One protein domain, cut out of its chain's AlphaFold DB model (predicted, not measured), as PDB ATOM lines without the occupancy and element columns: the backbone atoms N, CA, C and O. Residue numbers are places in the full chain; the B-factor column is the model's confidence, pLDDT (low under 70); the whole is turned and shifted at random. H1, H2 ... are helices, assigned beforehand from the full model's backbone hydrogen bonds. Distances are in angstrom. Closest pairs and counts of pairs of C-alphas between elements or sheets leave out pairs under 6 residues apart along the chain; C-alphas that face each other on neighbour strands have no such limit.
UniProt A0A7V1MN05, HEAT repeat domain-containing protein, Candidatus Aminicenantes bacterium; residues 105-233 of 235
ATOM      1  N   LYS A 105     230.415 209.023 354.953       76.25
ATOM      2  CA  LYS A 105     229.798 207.975 354.119       76.25
ATOM      3  C   LYS A 105     228.301 207.779 354.378       76.25
ATOM      4  O   LYS A 105     227.584 207.370 353.467       76.25
ATOM      5  N   MET A 106     227.825 207.992 355.610       76.75
ATOM      6  CA  MET A 106     226.407 207.782 355.941       76.75
ATOM      7  C   MET A 106     225.550 208.981 355.562       76.75
ATOM      8  O   MET A 106     224.435 208.780 355.091       76.75
ATOM      9  N   PHE A 107     226.070 210.200 355.713       84.75
ATOM     10  CA  PHE A 107     225.349 211.422 355.366       84.75
ATOM     11  C   PHE A 107     224.693 211.377 353.968       84.75
ATOM     12  O   PHE A 107     223.466 211.476 353.900       84.75
ATOM     13  N   PRO A 108     225.432 211.158 352.860       84.19
ATOM     14  CA  PRO A 108     224.847 211.149 351.519       84.19
ATOM     15  C   PRO A 108     223.822 210.025 351.335       84.19
ATOM     16  O   PRO A 108     222.799 210.234 350.694       84.19
ATOM     17  N   ARG A 109     224.042 208.857 351.954       82.69
ATOM     18  CA  ARG A 109     223.111 207.716 351.892       82.69
ATOM     19  C   ARG A 109     221.801 207.987 352.628       82.69
ATOM     20  O   ARG A 109     220.738 207.625 352.136       82.69
ATOM     21  N   ILE A 110     221.872 208.618 353.797       83.62
ATOM     22  CA  ILE A 110     220.686 208.978 354.579       83.62
ATOM     23  C   ILE A 110     219.901 210.067 353.854       83.62
ATOM     24  O   ILE A 110     218.684 209.956 353.738       83.62
ATOM     25  N   MET A 111     220.578 211.076 353.300       88.31
ATOM     26  CA  MET A 111     219.909 212.096 352.491       88.31
ATOM     27  C   MET A 111     219.264 211.501 351.231       88.31
ATOM     28  O   MET A 111     218.137 211.864 350.913       88.31
ATOM     29  N   GLU A 112     219.920 210.550 350.553       87.69
ATOM     30  CA  GLU A 112     219.347 209.808 349.415       87.69
ATOM     31  C   GLU A 112     218.053 209.075 349.814       87.69
ATOM     32  O   GLU A 112     217.031 209.191 349.129       87.69
ATOM     33  N   ALA A 113     218.081 208.366 350.949       82.88
ATOM     34  CA  ALA A 113     216.935 207.632 351.480       82.88
ATOM     35  C   ALA A 113     215.783 208.564 351.884       82.88
ATOM     36  O   ALA A 113     214.630 208.295 351.550       82.88
ATOM     37  N   LEU A 114     216.081 209.685 352.547       83.81
ATOM     38  CA  LEU A 114     215.076 210.679 352.924       83.81
ATOM     39  C   LEU A 114     214.473 211.365 351.695       83.81
ATOM     40  O   LEU A 114     213.258 211.516 351.631       83.81
ATOM     41  N   ALA A 115     215.288 211.728 350.705       86.44
ATOM     42  CA  ALA A 115     214.827 212.364 349.472       86.44
ATOM     43  C   ALA A 115     213.935 211.445 348.623       86.44
ATOM     44  O   ALA A 115     212.994 211.924 347.992       86.44
ATOM     45  N   SER A 116     214.212 210.137 348.619       82.00
ATOM     46  CA  SER A 116     213.524 209.180 347.741       82.00
ATOM     47  C   SER A 116     212.394 208.403 348.421       82.00
ATOM     48  O   SER A 116     211.481 207.949 347.737       82.00
ATOM     49  N   GLY A 117     212.454 208.220 349.744       76.56
ATOM     50  CA  GLY A 117     211.601 207.274 350.473       76.56
ATOM     51  C   GLY A 117     210.776 207.859 351.619       76.56
ATOM     52  O   GLY A 117     209.911 207.159 352.139       76.56
ATOM     53  N   ALA A 118     210.998 209.113 352.032       77.25
ATOM     54  CA  ALA A 118     210.186 209.707 353.095       77.25
ATOM     55  C   ALA A 118     208.736 209.921 352.629       77.25
ATOM     56  O   ALA A 118     208.502 210.426 351.529       77.25
ATOM     57  N   LEU A 119     207.764 209.585 353.485       74.50
ATOM     58  CA  LEU A 119     206.335 209.806 353.218       74.50
ATOM     59  C   LEU A 119     206.008 211.305 353.115       74.50
ATOM     60  O   LEU A 119     205.281 211.731 352.215       74.50
ATOM     61  N   ASP A 120     206.605 212.111 353.991       81.25
ATOM     62  CA  ASP A 120     206.407 213.557 354.035       81.25
ATOM     63  C   ASP A 120     207.203 214.280 352.929       81.25
ATOM     64  O   ASP A 120     208.431 214.184 352.828       81.25
ATOM     65  N   LYS A 121     206.483 215.066 352.121       87.12
ATOM     66  CA  LYS A 121     207.023 215.932 351.065       87.12
ATOM     67  C   LYS A 121     208.035 216.957 351.586       87.12
ATOM     68  O   LYS A 121     209.038 217.218 350.920       87.12
ATOM     69  N   SER A 122     207.783 217.546 352.752       84.00
ATOM     70  CA  SER A 122     208.664 218.536 353.379       84.00
ATOM     71  C   SER A 122     210.039 217.937 353.677       84.00
ATOM     72  O   SER A 122     211.070 218.545 353.384       84.00
ATOM     73  N   ILE A 123     210.063 216.690 354.156       81.06
ATOM     74  CA  ILE A 123     211.294 215.957 354.466       81.06
ATOM     75  C   ILE A 123     212.080 215.652 353.192       81.06
ATOM     76  O   ILE A 123     213.283 215.918 353.145       81.06
ATOM     77  N   ARG A 124     211.409 215.174 352.132       85.69
ATOM     78  CA  ARG A 124     212.066 214.921 350.838       85.69
ATOM     79  C   ARG A 124     212.733 216.181 350.289       85.69
ATOM     80  O   ARG A 124     213.911 216.161 349.930       85.69
ATOM     81  N   LYS A 125     212.003 217.301 350.282       88.75
ATOM     82  CA  LYS A 125     212.519 218.597 349.821       88.75
ATOM     83  C   LYS A 125     213.688 219.097 350.659       88.75
ATOM     84  O   LYS A 125     214.681 219.546 350.092       88.75
ATOM     85  N   LYS A 126     213.598 219.006 351.989       86.88
ATOM     86  CA  LYS A 126     214.687 219.420 352.881       86.88
ATOM     87  C   LYS A 126     215.939 218.578 352.636       86.88
ATOM     88  O   LYS A 126     217.019 219.145 352.563       86.88
ATOM     89  N   ALA A 127     215.812 217.265 352.436       86.25
ATOM     90  CA  ALA A 127     216.952 216.404 352.113       86.25
ATOM     91  C   ALA A 127     217.644 216.824 350.802       86.25
ATOM     92  O   ALA A 127     218.867 216.958 350.763       86.25
ATOM     93  N   ILE A 128     216.866 217.117 349.755       91.44
ATOM     94  CA  ILE A 128     217.379 217.640 348.476       91.44
ATOM     95  C   ILE A 128     218.085 218.988 348.668       91.44
ATOM     96  O   ILE A 128     219.196 219.187 348.178       91.44
ATOM     97  N   GLN A 129     217.466 219.905 349.413       91.50
ATOM     98  CA  GLN A 129     218.038 221.218 349.701       91.50
ATOM     99  C   GLN A 129     219.358 221.096 350.469       91.50
ATOM    100  O   GLN A 129     220.333 221.753 350.114       91.50
ATOM    101  N   THR A 130     219.406 220.232 351.481       89.31
ATOM    102  CA  THR A 130     220.605 219.957 352.275       89.31
ATOM    103  C   THR A 130     221.740 219.415 351.400       89.31
ATOM    104  O   THR A 130     222.878 219.872 351.517       89.31
ATOM    105  N   LEU A 131     221.445 218.495 350.472       90.81
ATOM    106  CA  LEU A 131     222.428 218.013 349.494       90.81
ATOM    107  C   LEU A 131     222.959 219.159 348.618       90.81
ATOM    108  O   LEU A 131     224.174 219.289 348.462       90.81
ATOM    109  N   GLY A 132     222.065 220.013 348.105       91.56
ATOM    110  CA  GLY A 132     222.411 221.202 347.316       91.56
ATOM    111  C   GLY A 132     223.295 222.199 348.069       91.56
ATOM    112  O   GLY A 132     224.301 222.669 347.538       91.56
ATOM    113  N   GLN A 133     222.959 222.487 349.328       89.38
ATOM    114  CA  GLN A 133     223.693 223.426 350.182       89.38
ATOM    115  C   GLN A 133     225.110 222.945 350.487       89.38
ATOM    116  O   GLN A 133     226.045 223.746 350.388       89.38
ATOM    117  N   LYS A 134     225.277 221.645 350.782       88.06
ATOM    118  CA  LYS A 134     226.596 221.033 350.996       88.06
ATOM    119  C   LYS A 134     227.525 221.304 349.815       88.06
ATOM    120  O   LYS A 134     228.683 221.660 350.001       88.06
ATOM    121  N   GLY A 135     226.991 221.201 348.598       84.69
ATOM    122  CA  GLY A 135     227.664 221.690 347.400       84.69
ATOM    123  C   GLY A 135     228.955 220.971 347.042       84.69
ATOM    124  O   GLY A 135     229.790 221.547 346.349       84.69
ATOM    125  N   ASP A 136     229.119 219.740 347.520       87.94
ATOM    126  CA  ASP A 136     230.241 218.890 347.165       87.94
ATOM    127  C   ASP A 136     229.869 217.882 346.070       87.94
ATOM    128  O   ASP A 136     228.713 217.707 345.664       87.94
ATOM    129  N   ARG A 137     230.899 217.201 345.571       86.94
ATOM    130  CA  ARG A 137     230.769 216.224 344.493       86.94
ATOM    131  C   ARG A 137     229.905 215.024 344.877       86.94
ATOM    132  O   ARG A 137     229.194 214.495 344.024       86.94
ATOM    133  N   GLU A 138     229.979 214.567 346.123       88.94
ATOM    134  CA  GLU A 138     229.235 213.389 346.570       88.94
ATOM    135  C   GLU A 138     227.733 213.693 346.611       88.94
ATOM    136  O   GLU A 138     226.932 212.914 346.090       88.94
ATOM    137  N   SER A 139     227.361 214.886 347.079       90.94
ATOM    138  CA  SER A 139     226.003 215.414 346.973       90.94
ATOM    139  C   SER A 139     225.517 215.504 345.528       90.94
ATOM    140  O   SER A 139     224.391 215.097 345.248       90.94
ATOM    141  N   ALA A 140     226.344 215.972 344.585       90.62
ATOM    142  CA  ALA A 140     225.961 216.014 343.168       90.62
ATOM    143  C   ALA A 140     225.682 214.615 342.588       90.62
ATOM    144  O   ALA A 140     224.749 214.450 341.800       90.62
ATOM    145  N   ILE A 141     226.447 213.594 342.997       90.19
ATOM    146  CA  ILE A 141     226.210 212.197 342.599       90.19
ATOM    147  C   ILE A 141     224.866 211.707 343.144       90.19
ATOM    148  O   ILE A 141     224.098 211.089 342.406       90.19
ATOM    149  N   VAL A 142     224.566 211.982 344.415       91.06
ATOM    150  CA  VAL A 142     223.285 211.599 345.025       91.06
ATOM    151  C   VAL A 142     222.118 212.298 344.328       91.06
ATOM    152  O   VAL A 142     221.149 211.642 343.956       91.06
ATOM    153  N   LEU A 143     222.227 213.603 344.074       92.19
ATOM    154  CA  LEU A 143     221.200 214.364 343.359       92.19
ATOM    155  C   LEU A 143     220.961 213.809 341.952       92.19
ATOM    156  O   LEU A 143     219.810 213.621 341.572       92.19
ATOM    157  N   LYS A 144     222.019 213.433 341.218       91.12
ATOM    158  CA  LYS A 144     221.893 212.763 339.911       91.12
ATOM    159  C   LYS A 144     221.063 211.478 339.998       91.12
ATOM    160  O   LYS A 144     220.234 211.223 339.126       91.12
ATOM    161  N   LYS A 145     221.269 210.665 341.040       90.75
ATOM    162  CA  LYS A 145     220.473 209.446 341.255       90.75
ATOM    163  C   LYS A 145     219.015 209.763 341.573       90.75
ATOM    164  O   LYS A 145     218.138 209.085 341.049       90.75
ATOM    165  N   ILE A 146     218.759 210.784 342.393       90.25
ATOM    166  CA  ILE A 146     217.398 211.240 342.716       90.25
ATOM    167  C   ILE A 146     216.689 211.720 341.443       90.25
ATOM    168  O   ILE A 146     215.544 211.355 341.205       90.25
ATOM    169  N   VAL A 147     217.373 212.472 340.577       90.38
ATOM    170  CA  VAL A 147     216.818 212.916 339.287       90.38
ATOM    171  C   VAL A 147     216.436 211.728 338.395       90.38
ATOM    172  O   VAL A 147     215.409 211.770 337.720       90.38
ATOM    173  N   ALA A 148     217.245 210.666 338.406       88.31
ATOM    174  CA  ALA A 148     217.015 209.454 337.623       88.31
ATOM    175  C   ALA A 148     215.997 208.478 338.249       88.31
ATOM    176  O   ALA A 148     215.638 207.488 337.609       88.31
ATOM    177  N   SER A 149     215.551 208.709 339.486       87.50
ATOM    178  CA  SER A 149     214.644 207.809 340.197       87.50
ATOM    179  C   SER A 149     213.172 208.184 339.991       87.50
ATOM    180  O   SER A 149     212.822 209.224 339.424       87.50
ATOM    181  N   ASN A 150     212.271 207.324 340.472       86.75
ATOM    182  CA  ASN A 150     210.826 207.529 340.363       86.75
ATOM    183  C   ASN A 150     210.253 208.431 341.477       86.75
ATOM    184  O   ASN A 150     209.165 208.177 341.990       86.75
ATOM    185  N   VAL A 151     210.988 209.470 341.882       89.31
ATOM    186  CA  VAL A 151     210.457 210.505 342.786       89.31
ATOM    187  C   VAL A 151     209.407 211.364 342.074       89.31
ATOM    188  O   VAL A 151     209.435 211.456 340.835       89.31
ATOM    189  N   PRO A 152     208.487 212.012 342.819       92.12
ATOM    190  CA  PRO A 152     207.507 212.900 342.215       92.12
ATOM    191  C   PRO A 152     208.180 214.073 341.485       92.12
ATOM    192  O   PRO A 152     209.327 214.439 341.753       92.12
ATOM    193  N   LYS A 153     207.462 214.644 340.510       91.50
ATOM    194  CA  LYS A 153     208.005 215.622 339.553       91.50
ATOM    195  C   LYS A 153     208.668 216.825 340.231       91.50
ATOM    196  O   LYS A 153     209.747 217.231 339.821       91.50
ATOM    197  N   GLU A 154     208.044 217.369 341.267       91.75
ATOM    198  CA  GLU A 154     208.520 218.570 341.957       91.75
ATOM    199  C   GLU A 154     209.843 218.331 342.703       91.75
ATOM    200  O   GLU A 154     210.750 219.155 342.657       91.75
ATOM    201  N   GLU A 155     209.993 217.176 343.353       91.38
ATOM    202  CA  GLU A 155     211.245 216.746 343.974       91.38
ATOM    203  C   GLU A 155     212.325 216.476 342.923       91.38
ATOM    204  O   GLU A 155     213.484 216.832 343.129       91.38
ATOM    205  N   ARG A 156     211.952 215.906 341.772       92.38
ATOM    206  CA  ARG A 156     212.877 215.708 340.649       92.38
ATOM    207  C   ARG A 156     213.418 217.035 340.118       92.38
ATOM    208  O   ARG A 156     214.619 217.158 339.896       92.38
ATOM    209  N   GLU A 157     212.545 218.025 339.941       91.38
ATOM    210  CA  GLU A 157     212.912 219.377 339.502       91.38
ATOM    211  C   GLU A 157     213.792 220.083 340.539       91.38
ATOM    212  O   GLU A 157     214.830 220.638 340.182       91.38
ATOM    213  N   ALA A 158     213.446 219.986 341.827       92.19
ATOM    214  CA  ALA A 158     214.268 220.528 342.907       92.19
ATOM    215  C   ALA A 158     215.659 219.872 342.963       92.19
ATOM    216  O   ALA A 158     216.659 220.558 343.175       92.19
ATOM    217  N   ALA A 159     215.741 218.555 342.753       92.62
ATOM    218  CA  ALA A 159     217.010 217.834 342.733       92.62
ATOM    219  C   ALA A 159     217.868 218.218 341.524       92.62
ATOM    220  O   ALA A 159     219.077 218.399 341.672       92.62
ATOM    221  N   LEU A 160     217.246 218.395 340.357       90.94
ATOM    222  CA  LEU A 160     217.924 218.863 339.151       90.94
ATOM    223  C   LEU A 160     218.484 220.276 339.344       90.94
ATOM    224  O   LEU A 160     219.629 220.536 338.982       90.94
ATOM    225  N   GLU A 161     217.704 221.176 339.938       90.88
ATOM    226  CA  GLU A 161     218.142 222.545 340.206       90.88
ATOM    227  C   GLU A 161     219.282 222.588 341.229       90.88
ATOM    228  O   GLU A 161     220.322 223.200 340.984       90.88
ATOM    229  N   ALA A 162     219.153 221.846 342.332       92.00
ATOM    230  CA  ALA A 162     220.233 221.696 343.300       92.00
ATOM    231  C   ALA A 162     221.504 221.154 342.626       92.00
ATOM    232  O   ALA A 162     222.584 221.711 342.813       92.00
ATOM    233  N   GLN A 163     221.388 220.121 341.785       90.31
ATOM    234  CA  GLN A 163     222.522 219.548 341.059       90.31
ATOM    235  C   GLN A 163     223.199 220.589 340.156       90.31
ATOM    236  O   GLN A 163     224.428 220.678 340.154       90.31
ATOM    237  N   LYS A 164     222.421 221.395 339.420       87.00
ATOM    238  CA  LYS A 164     222.939 222.487 338.577       87.00
ATOM    239  C   LYS A 164     223.749 223.491 339.384       87.00
ATOM    240  O   LYS A 164     224.865 223.819 338.986       87.00
ATOM    241  N   GLN A 165     223.245 223.919 340.538       89.31
ATOM    242  CA  GLN A 165     223.955 224.866 341.399       89.31
ATOM    243  C   GLN A 165     225.293 224.312 341.897       89.31
ATOM    244  O   GLN A 165     226.296 225.032 341.889       89.31
ATOM    245  N   ILE A 166     225.346 223.028 342.272       90.75
ATOM    246  CA  ILE A 166     226.617 222.385 342.635       90.75
ATOM    247  C   ILE A 166     227.569 222.374 341.437       90.75
ATOM    248  O   ILE A 166     228.727 222.762 341.574       90.75
ATOM    249  N   MET A 167     227.091 221.975 340.255       87.56
ATOM    250  CA  MET A 167     227.922 221.931 339.049       87.56
ATOM    251  C   MET A 167     228.509 223.304 338.713       87.56
ATOM    252  O   MET A 167     229.702 223.392 338.436       87.56
ATOM    253  N   LEU A 168     227.719 224.377 338.804       86.81
ATOM    254  CA  LEU A 168     228.199 225.746 338.586       86.81
ATOM    255  C   LEU A 168     229.313 226.131 339.563       86.81
ATOM    256  O   LEU A 168     230.325 226.699 339.149       86.81
ATOM    257  N   ARG A 169     229.166 225.776 340.845       89.50
ATOM    258  CA  ARG A 169     230.199 226.022 341.859       89.50
ATOM    259  C   ARG A 169     231.492 225.275 341.533       89.50
ATOM    260  O   ARG A 169     232.556 225.884 341.553       89.50
ATOM    261  N   LEU A 170     231.403 223.992 341.181       89.75
ATOM    262  CA  LEU A 170     232.572 223.177 340.830       89.75
ATOM    263  C   LEU A 170     233.262 223.687 339.550       89.75
ATOM    264  O   LEU A 170     234.486 223.791 339.505       89.75
ATOM    265  N   ILE A 171     232.487 224.090 338.534       89.88
ATOM    266  CA  ILE A 171     233.015 224.718 337.312       89.88
ATOM    267  C   ILE A 171     233.751 226.018 337.653       89.88
ATOM    268  O   ILE A 171     234.835 226.259 337.120       89.88
ATOM    269  N   SER A 172     233.185 226.844 338.538       91.06
ATOM    270  CA  SER A 172     233.830 228.074 339.003       91.06
ATOM    271  C   SER A 172     235.164 227.779 339.685       91.06
ATOM    272  O   SER A 172     236.155 228.426 339.363       91.06
ATOM    273  N   THR A 173     235.223 226.774 340.562       91.75
ATOM    274  CA  THR A 173     236.472 226.340 341.208       91.75
ATOM    275  C   THR A 173     237.517 225.903 340.179       91.75
ATOM    276  O   THR A 173     238.659 226.359 340.228       91.75
ATOM    277  N   GLY A 174     237.123 225.081 339.198       93.25
ATOM    278  CA  GLY A 174     238.007 224.664 338.105       93.25
ATOM    279  C   GLY A 174     238.545 225.848 337.292       93.25
ATOM    280  O   GLY A 174     239.725 225.869 336.934       93.25
ATOM    281  N   ARG A 175     237.720 226.879 337.055       93.50
ATOM    282  CA  ARG A 175     238.157 228.126 336.403       93.50
ATOM    283  C   ARG A 175     239.139 228.912 337.260       93.50
ATOM    284  O   ARG A 175     240.152 229.349 336.733       93.50
ATOM    285  N   THR A 176     238.903 229.029 338.563       94.88
ATOM    286  CA  THR A 176     239.853 229.680 339.476       94.88
ATOM    287  C   THR A 176     241.210 228.971 339.467       94.88
ATOM    288  O   THR A 176     242.246 229.633 339.409       94.88
ATOM    289  N   TYR A 177     241.245 227.635 339.450       96.31
ATOM    290  CA  TYR A 177     242.504 226.896 339.283       96.31
ATOM    291  C   TYR A 177     243.185 227.196 337.947       96.31
ATOM    292  O   TYR A 177     244.400 227.368 337.901       96.31
ATOM    293  N   TYR A 178     242.413 227.304 336.868       95.94
ATOM    294  CA  TYR A 178     242.955 227.654 335.561       95.94
ATOM    295  C   TYR A 178     243.559 229.068 335.546       95.94
ATOM    296  O   TYR A 178     244.698 229.252 335.122       95.94
ATOM    297  N   GLU A 179     242.827 230.057 336.061       95.19
ATOM    298  CA  GLU A 179     243.236 231.468 336.115       95.19
ATOM    299  C   GLU A 179     244.462 231.695 337.009       95.19
ATOM    300  O   GLU A 179     245.285 232.562 336.727       95.19
ATOM    301  N   THR A 180     244.622 230.886 338.058       96.50
ATOM    302  CA  THR A 180     245.785 230.926 338.964       96.50
ATOM    303  C   THR A 180     246.990 230.130 338.452       96.50
ATOM    304  O   THR A 180     248.013 230.054 339.129       96.50
ATOM    305  N   GLY A 181     246.899 229.534 337.258       96.50
ATOM    306  CA  GLY A 181     247.977 228.746 336.658       96.50
ATOM    307  C   GLY A 181     248.128 227.328 337.223       96.50
ATOM    308  O   GLY A 181     249.049 226.608 336.838       96.50
ATOM    309  N   LEU A 182     247.215 226.883 338.093       97.06
ATOM    310  CA  LEU A 182     247.146 225.519 338.627       97.06
ATOM    311  C   LEU A 182     246.475 224.574 337.616       97.06
ATOM    312  O   LEU A 182     245.442 223.958 337.884       97.06
ATOM    313  N   TYR A 183     247.065 224.456 336.423       96.50
ATOM    314  CA  TYR A 183     246.446 223.774 335.283       96.50
ATOM    315  C   TYR A 183     246.137 222.298 335.542       96.50
ATOM    316  O   TYR A 183     245.100 221.811 335.101       96.50
ATOM    317  N   GLN A 184     247.000 221.589 336.279       96.38
ATOM    318  CA  GLN A 184     246.736 220.199 336.654       96.38
ATOM    319  C   GLN A 184     245.469 220.089 337.510       96.38
ATOM    320  O   GLN A 184     244.576 219.315 337.174       96.38
ATOM    321  N   SER A 185     245.355 220.902 338.564       95.94
ATOM    322  CA  SER A 185     244.172 220.933 339.430       95.94
ATOM    323  C   SER A 185     242.917 221.331 338.655       95.94
ATOM    324  O   SER A 185     241.871 220.718 338.834       95.94
ATOM    325  N   ALA A 186     243.022 222.298 337.737       95.31
ATOM    326  CA  ALA A 186     241.917 222.689 336.866       95.31
ATOM    327  C   ALA A 186     241.445 221.526 335.979       95.31
ATOM    328  O   ALA A 186     240.258 221.208 335.932       95.31
ATOM    329  N   ALA A 187     242.377 220.863 335.291       93.75
ATOM    330  CA  ALA A 187     242.075 219.754 334.396       93.75
ATOM    331  C   ALA A 187     241.495 218.545 335.148       93.75
ATOM    332  O   ALA A 187     240.574 217.894 334.652       93.75
ATOM    333  N   GLU A 188     242.010 218.245 336.344       94.00
ATOM    334  CA  GLU A 188     241.476 217.202 337.223       94.00
ATOM    335  C   GLU A 188     240.059 217.537 337.697       94.00
ATOM    336  O   GLU A 188     239.180 216.675 337.631       94.00
ATOM    337  N   GLU A 189     239.810 218.782 338.107       91.88
ATOM    338  CA  GLU A 189     238.490 219.247 338.537       91.88
ATOM    339  C   GLU A 189     237.468 219.125 337.397       91.88
ATOM    340  O   GLU A 189     236.425 218.491 337.558       91.88
ATOM    341  N   PHE A 190     237.793 219.608 336.193       92.00
ATOM    342  CA  PHE A 190     236.893 219.493 335.043       92.00
ATOM    343  C   PHE A 190     236.632 218.045 334.617       92.00
ATOM    344  O   PHE A 190     235.475 217.669 334.402       92.00
ATOM    345  N   LYS A 191     237.669 217.202 334.570       91.00
ATOM    346  CA  LYS A 191     237.518 215.761 334.319       91.00
ATOM    347  C   LYS A 191     236.612 215.103 335.362       91.00
ATOM    348  O   LYS A 191     235.819 214.216 335.055       91.00
ATOM    349  N   ASN A 192     236.717 215.529 336.617       86.56
ATOM    350  CA  ASN A 192     235.904 215.003 337.704       86.56
ATOM    351  C   ASN A 192     234.424 215.395 337.586       86.56
ATOM    352  O   ASN A 192     233.556 214.578 337.930       86.56
ATOM    353  N   ILE A 193     234.147 216.602 337.091       86.88
ATOM    354  CA  ILE A 193     232.796 217.125 336.861       86.88
ATOM    355  C   ILE A 193     232.167 216.521 335.598       86.88
ATOM    356  O   ILE A 193     230.953 216.359 335.556       86.88
ATOM    357  N   GLU A 194     232.952 216.101 334.603       86.00
ATOM    358  CA  GLU A 194     232.461 215.499 333.351       86.00
ATOM    359  C   GLU A 194     231.406 214.395 333.571       86.00
ATOM    360  O   GLU A 194     230.347 214.388 332.940       86.00
ATOM    361  N   ASN A 195     231.639 213.502 334.537       77.12
ATOM    362  CA  ASN A 195     230.711 212.417 334.881       77.12
ATOM    363  C   ASN A 195     229.396 212.901 335.526       77.12
ATOM    364  O   ASN A 195     228.414 212.154 335.590       77.12
ATOM    365  N   LEU A 196     229.367 214.134 336.028       77.88
ATOM    366  CA  LEU A 196     228.177 214.787 336.574       77.88
ATOM    367  C   LEU A 196     227.378 215.515 335.492       77.88
ATOM    368  O   LEU A 196     226.163 215.616 335.624       77.88
ATOM    369  N   LEU A 197     228.033 215.927 334.404       71.38
ATOM    370  CA  LEU A 197     227.422 216.643 333.281       71.38
ATOM    371  C   LEU A 197     226.702 215.717 332.279       71.38
ATOM    372  O   LEU A 197     226.269 216.163 331.217       71.38
ATOM    373  N   THR A 198     226.570 214.417 332.574       62.44
ATOM    374  CA  THR A 198     225.882 213.471 331.682       62.44
ATOM    375  C   THR A 198     224.420 213.885 331.499       62.44
ATOM    376  O   THR A 198     223.661 213.877 332.465       62.44
ATOM    377  N   GLY A 199     224.029 214.209 330.265       59.50
ATOM    378  CA  GLY A 199     222.683 214.690 329.929       59.50
ATOM    379  C   GLY A 199     222.597 216.195 329.665       59.50
ATOM    380  O   GLY A 199     221.550 216.659 329.229       59.50
ATOM    381  N   LEU A 200     223.683 216.944 329.874       68.00
ATOM    382  CA  LEU A 200     223.800 218.324 329.411       68.00
ATOM    383  C   LEU A 200     224.401 218.378 328.000       68.00
ATOM    384  O   LEU A 200     225.231 217.541 327.630       68.00
ATOM    385  N   GLU A 201     223.997 219.378 327.218       72.38
ATOM    386  CA  GLU A 201     224.546 219.627 325.884       72.38
ATOM    387  C   GLU A 201     225.956 220.220 325.981       72.38
ATOM    388  O   GLU A 201     226.164 221.431 326.008       72.38
ATOM    389  N   LEU A 202     226.948 219.336 326.059       82.00
ATOM    390  CA  LEU A 202     228.360 219.696 325.978       82.00
ATOM    391  C   LEU A 202     228.866 219.603 324.540       82.00
ATOM    392  O   LEU A 202     228.422 218.754 323.759       82.00
ATOM    393  N   ASP A 203     229.870 220.418 324.213       88.56
ATOM    394  CA  ASP A 203     230.596 220.246 322.957       88.56
ATOM    395  C   ASP A 203     231.440 218.964 322.997       88.56
ATOM    396  O   ASP A 203     232.512 218.905 323.605       88.56
ATOM    397  N   LYS A 204     230.935 217.907 322.352       88.56
ATOM    398  CA  LYS A 204     231.581 216.589 322.329       88.56
ATOM    399  C   LYS A 204     232.963 216.619 321.672       88.56
ATOM    400  O   LYS A 204     233.805 215.804 322.047       88.56
ATOM    401  N   ALA A 205     233.196 217.518 320.713       90.25
ATOM    402  CA  ALA A 205     234.494 217.634 320.054       90.25
ATOM    403  C   ALA A 205     235.532 218.209 321.025       90.25
ATOM    404  O   ALA A 205     236.589 217.609 321.220       90.25
ATOM    405  N   GLU A 206     235.186 219.298 321.713       93.62
ATOM    406  CA  GLU A 206     236.043 219.902 322.741       93.62
ATOM    407  C   GLU A 206     236.293 218.941 323.915       93.62
ATOM    408  O   GLU A 206     237.425 218.822 324.374       93.62
ATOM    409  N   LEU A 207     235.294 218.160 324.355       90.75
ATOM    410  CA  LEU A 207     235.516 217.105 325.359       90.75
ATOM    411  C   LEU A 207     236.514 216.039 324.886       90.75
ATOM    412  O   LEU A 207     237.347 215.577 325.667       90.75
ATOM    413  N   GLY A 208     236.432 215.632 323.618       91.69
ATOM    414  CA  GLY A 208     237.377 214.686 323.028       91.69
ATOM    415  C   GLY A 208     238.809 215.217 323.072       91.69
ATOM    416  O   GLY A 208     239.708 214.522 323.549       91.69
ATOM    417  N   LEU A 209     239.000 216.471 322.657       95.25
ATOM    418  CA  LEU A 209     240.296 217.153 322.708       95.25
ATOM    419  C   LEU A 209     240.808 217.299 324.148       95.25
ATOM    420  O   LEU A 209     241.975 217.008 324.412       95.25
ATOM    421  N   ALA A 210     239.930 217.640 325.095       94.88
ATOM    422  CA  ALA A 210     240.275 217.739 326.510       94.88
ATOM    423  C   ALA A 210     240.811 216.413 327.070       94.88
ATOM    424  O   ALA A 210     241.838 216.393 327.750       94.88
ATOM    425  N   ARG A 211     240.156 215.287 326.753       94.75
ATOM    426  CA  ARG A 211     240.584 213.945 327.185       94.75
ATOM    427  C   ARG A 211     241.931 213.545 326.581       94.75
ATOM    428  O   ARG A 211     242.758 212.973 327.294       94.75
ATOM    429  N   ILE A 212     242.160 213.852 325.301       96.94
ATOM    430  CA  ILE A 212     243.438 213.587 324.619       96.94
ATOM    431  C   ILE A 212     244.559 214.385 325.291       96.94
ATOM    432  O   ILE A 212     245.527 213.781 325.756       96.94
ATOM    433  N   ALA A 213     244.393 215.701 325.432       95.69
ATOM    434  CA  ALA A 213     245.371 216.567 326.089       95.69
ATOM    435  C   ALA A 213     245.648 216.122 327.538       95.69
ATOM    436  O   ALA A 213     246.804 216.008 327.950       95.69
ATOM    437  N   PHE A 214     244.603 215.743 328.286       95.94
ATOM    438  CA  PHE A 214     244.744 215.210 329.645       95.94
ATOM    439  C   PHE A 214     245.598 213.934 329.668       95.94
ATOM    440  O   PHE A 214     246.468 213.785 330.525       95.94
ATOM    441  N   SER A 215     245.377 213.007 328.729       95.94
ATOM    442  CA  SER A 215     246.146 211.753 328.641       95.94
ATOM    443  C   SER A 215     247.624 211.978 328.303       95.94
ATOM    444  O   SER A 215     248.484 211.230 328.765       95.94
ATOM    445  N   GLN A 216     247.920 213.050 327.566       97.50
ATOM    446  CA  GLN A 216     249.273 213.487 327.222       97.50
ATOM    447  C   GLN A 216     249.944 214.299 328.342       97.50
ATOM    448  O   GLN A 216     251.091 214.709 328.190       97.50
ATOM    449  N   LYS A 217     249.255 214.504 329.476       96.69
ATOM    450  CA  LYS A 217     249.672 215.372 330.589       96.69
ATOM    451  C   LYS A 217     249.826 216.849 330.197       96.69
ATOM    452  O   LYS A 217     250.441 217.616 330.935       96.69
ATOM    453  N   ASP A 218     249.225 217.267 329.083       97.31
ATOM    454  CA  ASP A 218     249.082 218.678 328.724       97.31
ATOM    455  C   ASP A 218     247.853 219.258 329.435       97.31
ATOM    456  O   ASP A 218     246.758 219.394 328.880       97.31
ATOM    457  N   TYR A 219     248.024 219.548 330.724       97.19
ATOM    458  CA  TYR A 219     246.920 219.975 331.580       97.19
ATOM    459  C   TYR A 219     246.376 221.360 331.232       97.19
ATOM    460  O   TYR A 219     245.202 221.629 331.482       97.19
ATOM    461  N   LYS A 220     247.199 222.231 330.639       97.12
ATOM    462  CA  LYS A 220     246.750 223.559 330.219       97.12
ATOM    463  C   LYS A 220     245.766 223.430 329.062       97.12
ATOM    464  O   LYS A 220     244.626 223.870 329.198       97.12
ATOM    465  N   SER A 221     246.165 222.747 327.987       96.62
ATOM    466  CA  SER A 221     245.280 222.503 326.843       96.62
ATOM    467  C   SER A 221     244.051 221.691 327.256       96.62
ATOM    468  O   SER A 221     242.937 221.993 326.832       96.62
ATOM    469  N   ALA A 222     244.214 220.705 328.146       96.62
ATOM    470  CA  ALA A 222     243.089 219.940 328.677       96.62
ATOM    471  C   ALA A 222     242.050 220.842 329.362       96.62
ATOM    472  O   ALA A 222     240.863 220.764 329.046       96.62
ATOM    473  N   ALA A 223     242.487 221.716 330.274       94.50
ATOM    474  CA  ALA A 223     241.605 222.650 330.966       94.50
ATOM    475  C   ALA A 223     240.948 223.654 330.002       94.50
ATOM    476  O   ALA A 223     239.747 223.900 330.116       94.50
ATOM    477  N   GLU A 224     241.683 224.177 329.014       95.25
ATOM    478  CA  GLU A 224     241.131 225.062 327.976       95.25
ATOM    479  C   GLU A 224     239.994 224.395 327.193       95.25
ATOM    480  O   GLU A 224     238.921 224.982 327.021       95.25
ATOM    481  N   HIS A 225     240.207 223.158 326.747       95.06
ATOM    482  CA  HIS A 225     239.205 222.390 326.014       95.06
ATOM    483  C   HIS A 225     237.992 222.044 326.889       95.06
ATOM    484  O   HIS A 225     236.855 222.183 326.438       95.06
ATOM    485  N   TYR A 226     238.185 221.701 328.168       93.00
ATOM    486  CA  TYR A 226     237.058 221.535 329.092       93.00
ATOM    487  C   TYR A 226     236.249 222.828 329.257       93.00
ATOM    488  O   TYR A 226     235.020 222.798 329.185       93.00
ATOM    489  N   ILE A 227     236.909 223.979 329.424       91.62
ATOM    490  CA  ILE A 227     236.231 225.279 329.540       91.62
ATOM    491  C   ILE A 227     235.410 225.575 328.279       91.62
ATOM    492  O   ILE A 227     234.257 225.999 328.392       91.62
ATOM    493  N   LYS A 228     235.965 225.326 327.085       91.88
ATOM    494  CA  LYS A 228     235.252 225.489 325.806       91.88
ATOM    495  C   LYS A 228     234.050 224.553 325.703       91.88
ATOM    496  O   LYS A 228     232.965 225.015 325.351       91.88
ATOM    497  N   ALA A 229     234.211 223.286 326.085       89.25
ATOM    498  CA  ALA A 229     233.131 222.302 326.084       89.25
ATOM    499  C   ALA A 229     231.950 222.712 326.972       89.25
ATOM    500  O   ALA A 229     230.791 222.515 326.605       89.25
ATOM    501  N   ILE A 230     232.259 223.310 328.125       86.75
ATOM    502  CA  ILE A 230     231.296 223.752 329.139       86.75
ATOM    503  C   ILE A 230     230.676 225.112 328.777       86.75
ATOM    504  O   ILE A 230     229.572 225.414 329.215       86.75
ATOM    505  N   LYS A 231     231.325 225.939 327.946       79.81
ATOM    506  CA  LYS A 231     230.833 227.277 327.559       79.81
ATOM    507  C   LYS A 231     229.477 227.248 326.834       79.81
ATOM    508  O   LYS A 231     228.772 228.253 326.851       79.81
ATOM    509  N   LYS A 232     229.108 226.116 326.221       68.56
ATOM    510  CA  LYS A 232     227.786 225.901 325.607       68.56
ATOM    511  C   LYS A 232     226.662 225.656 326.611       68.56
ATOM    512  O   LYS A 232     225.503 225.741 326.221       68.56
ATOM    513  N   LEU A 233     226.982 225.425 327.886       67.31
ATOM    514  CA  LEU A 233     226.008 225.486 328.972       67.31
ATOM    515  C   LEU A 233     225.619 226.956 329.184       67.31
ATOM    516  O   LEU A 233     226.076 227.607 330.122       67.31
TER     517      LEU A 233
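What this domain is: This is residues 105 to 233 of the 235 residues of the protein "HEAT repeat domain-containing protein" of Candidatus Aminicenantes bacterium (UniProt A0A7V1MN05). One long helix, H4, makes the spine of a rod: H2 and H3 pack along its first half with H1 over them, and H5 packs along its second half, with H7 on H5 and H6 beyond. The two groups line up end to end. The printed part has 129 residues with seven named helices, H1 to H7 in chain order, and no named strand; the class is all helix. It is compact, with a radius of gyration of the C-alphas of 16.1 A, and spans 50 by 24 by 20 A.

Where its parts are: Find C-alpha 153 at (208.005, 215.622, 339.553); from there H4, residues 153 to 179, runs 38.8 A to C-alpha 179 at (243.236, 231.468, 336.115). Before it come H1, residues 106 to 117, H2, residues 121 to 134, 20.2 A long, and H3, residues 137 to 148. After it come H5, residues 183 to 194, H6, residues 204 to 215, and H7, residues 219 to 230, ending at (231.296, 223.752, 329.139).

How they stand to each other: Begin at H4, the hub. With residues 155 to 166 alone it touches H2, the same way at 3 degrees, closest at C-alphas 132 and 162, 4.6 A. H3 and H4 form a hairpin, closest at C-alphas 147 and 156, 5.0 A. H1 touches H3, closest at C-alphas 112 and 142, 6.2 A. H4 and H5 form a hairpin, C-alphas 174 and 186 closest at 4.6 A. H5 touches H7, C-alphas 187 and 223 closest at 4.5 A. H6 and H7 form a hairpin, C-alphas 210 and 222 closest at 4.2 A. H4 and H6 are apart. H1, H2, H3, H4, H5 and H7 form a bundle, a group of helices packed together. In each helix every O i to N i+4 pair is within hydrogen-bond range.

The domain as a whole: The C-alphas of Asp 120 and Gln 216, the two farthest apart, are 50.6 A apart. The printed part has no cut and no long link. Residues 198 to 200 and 232 to 233 have pLDDT under 70.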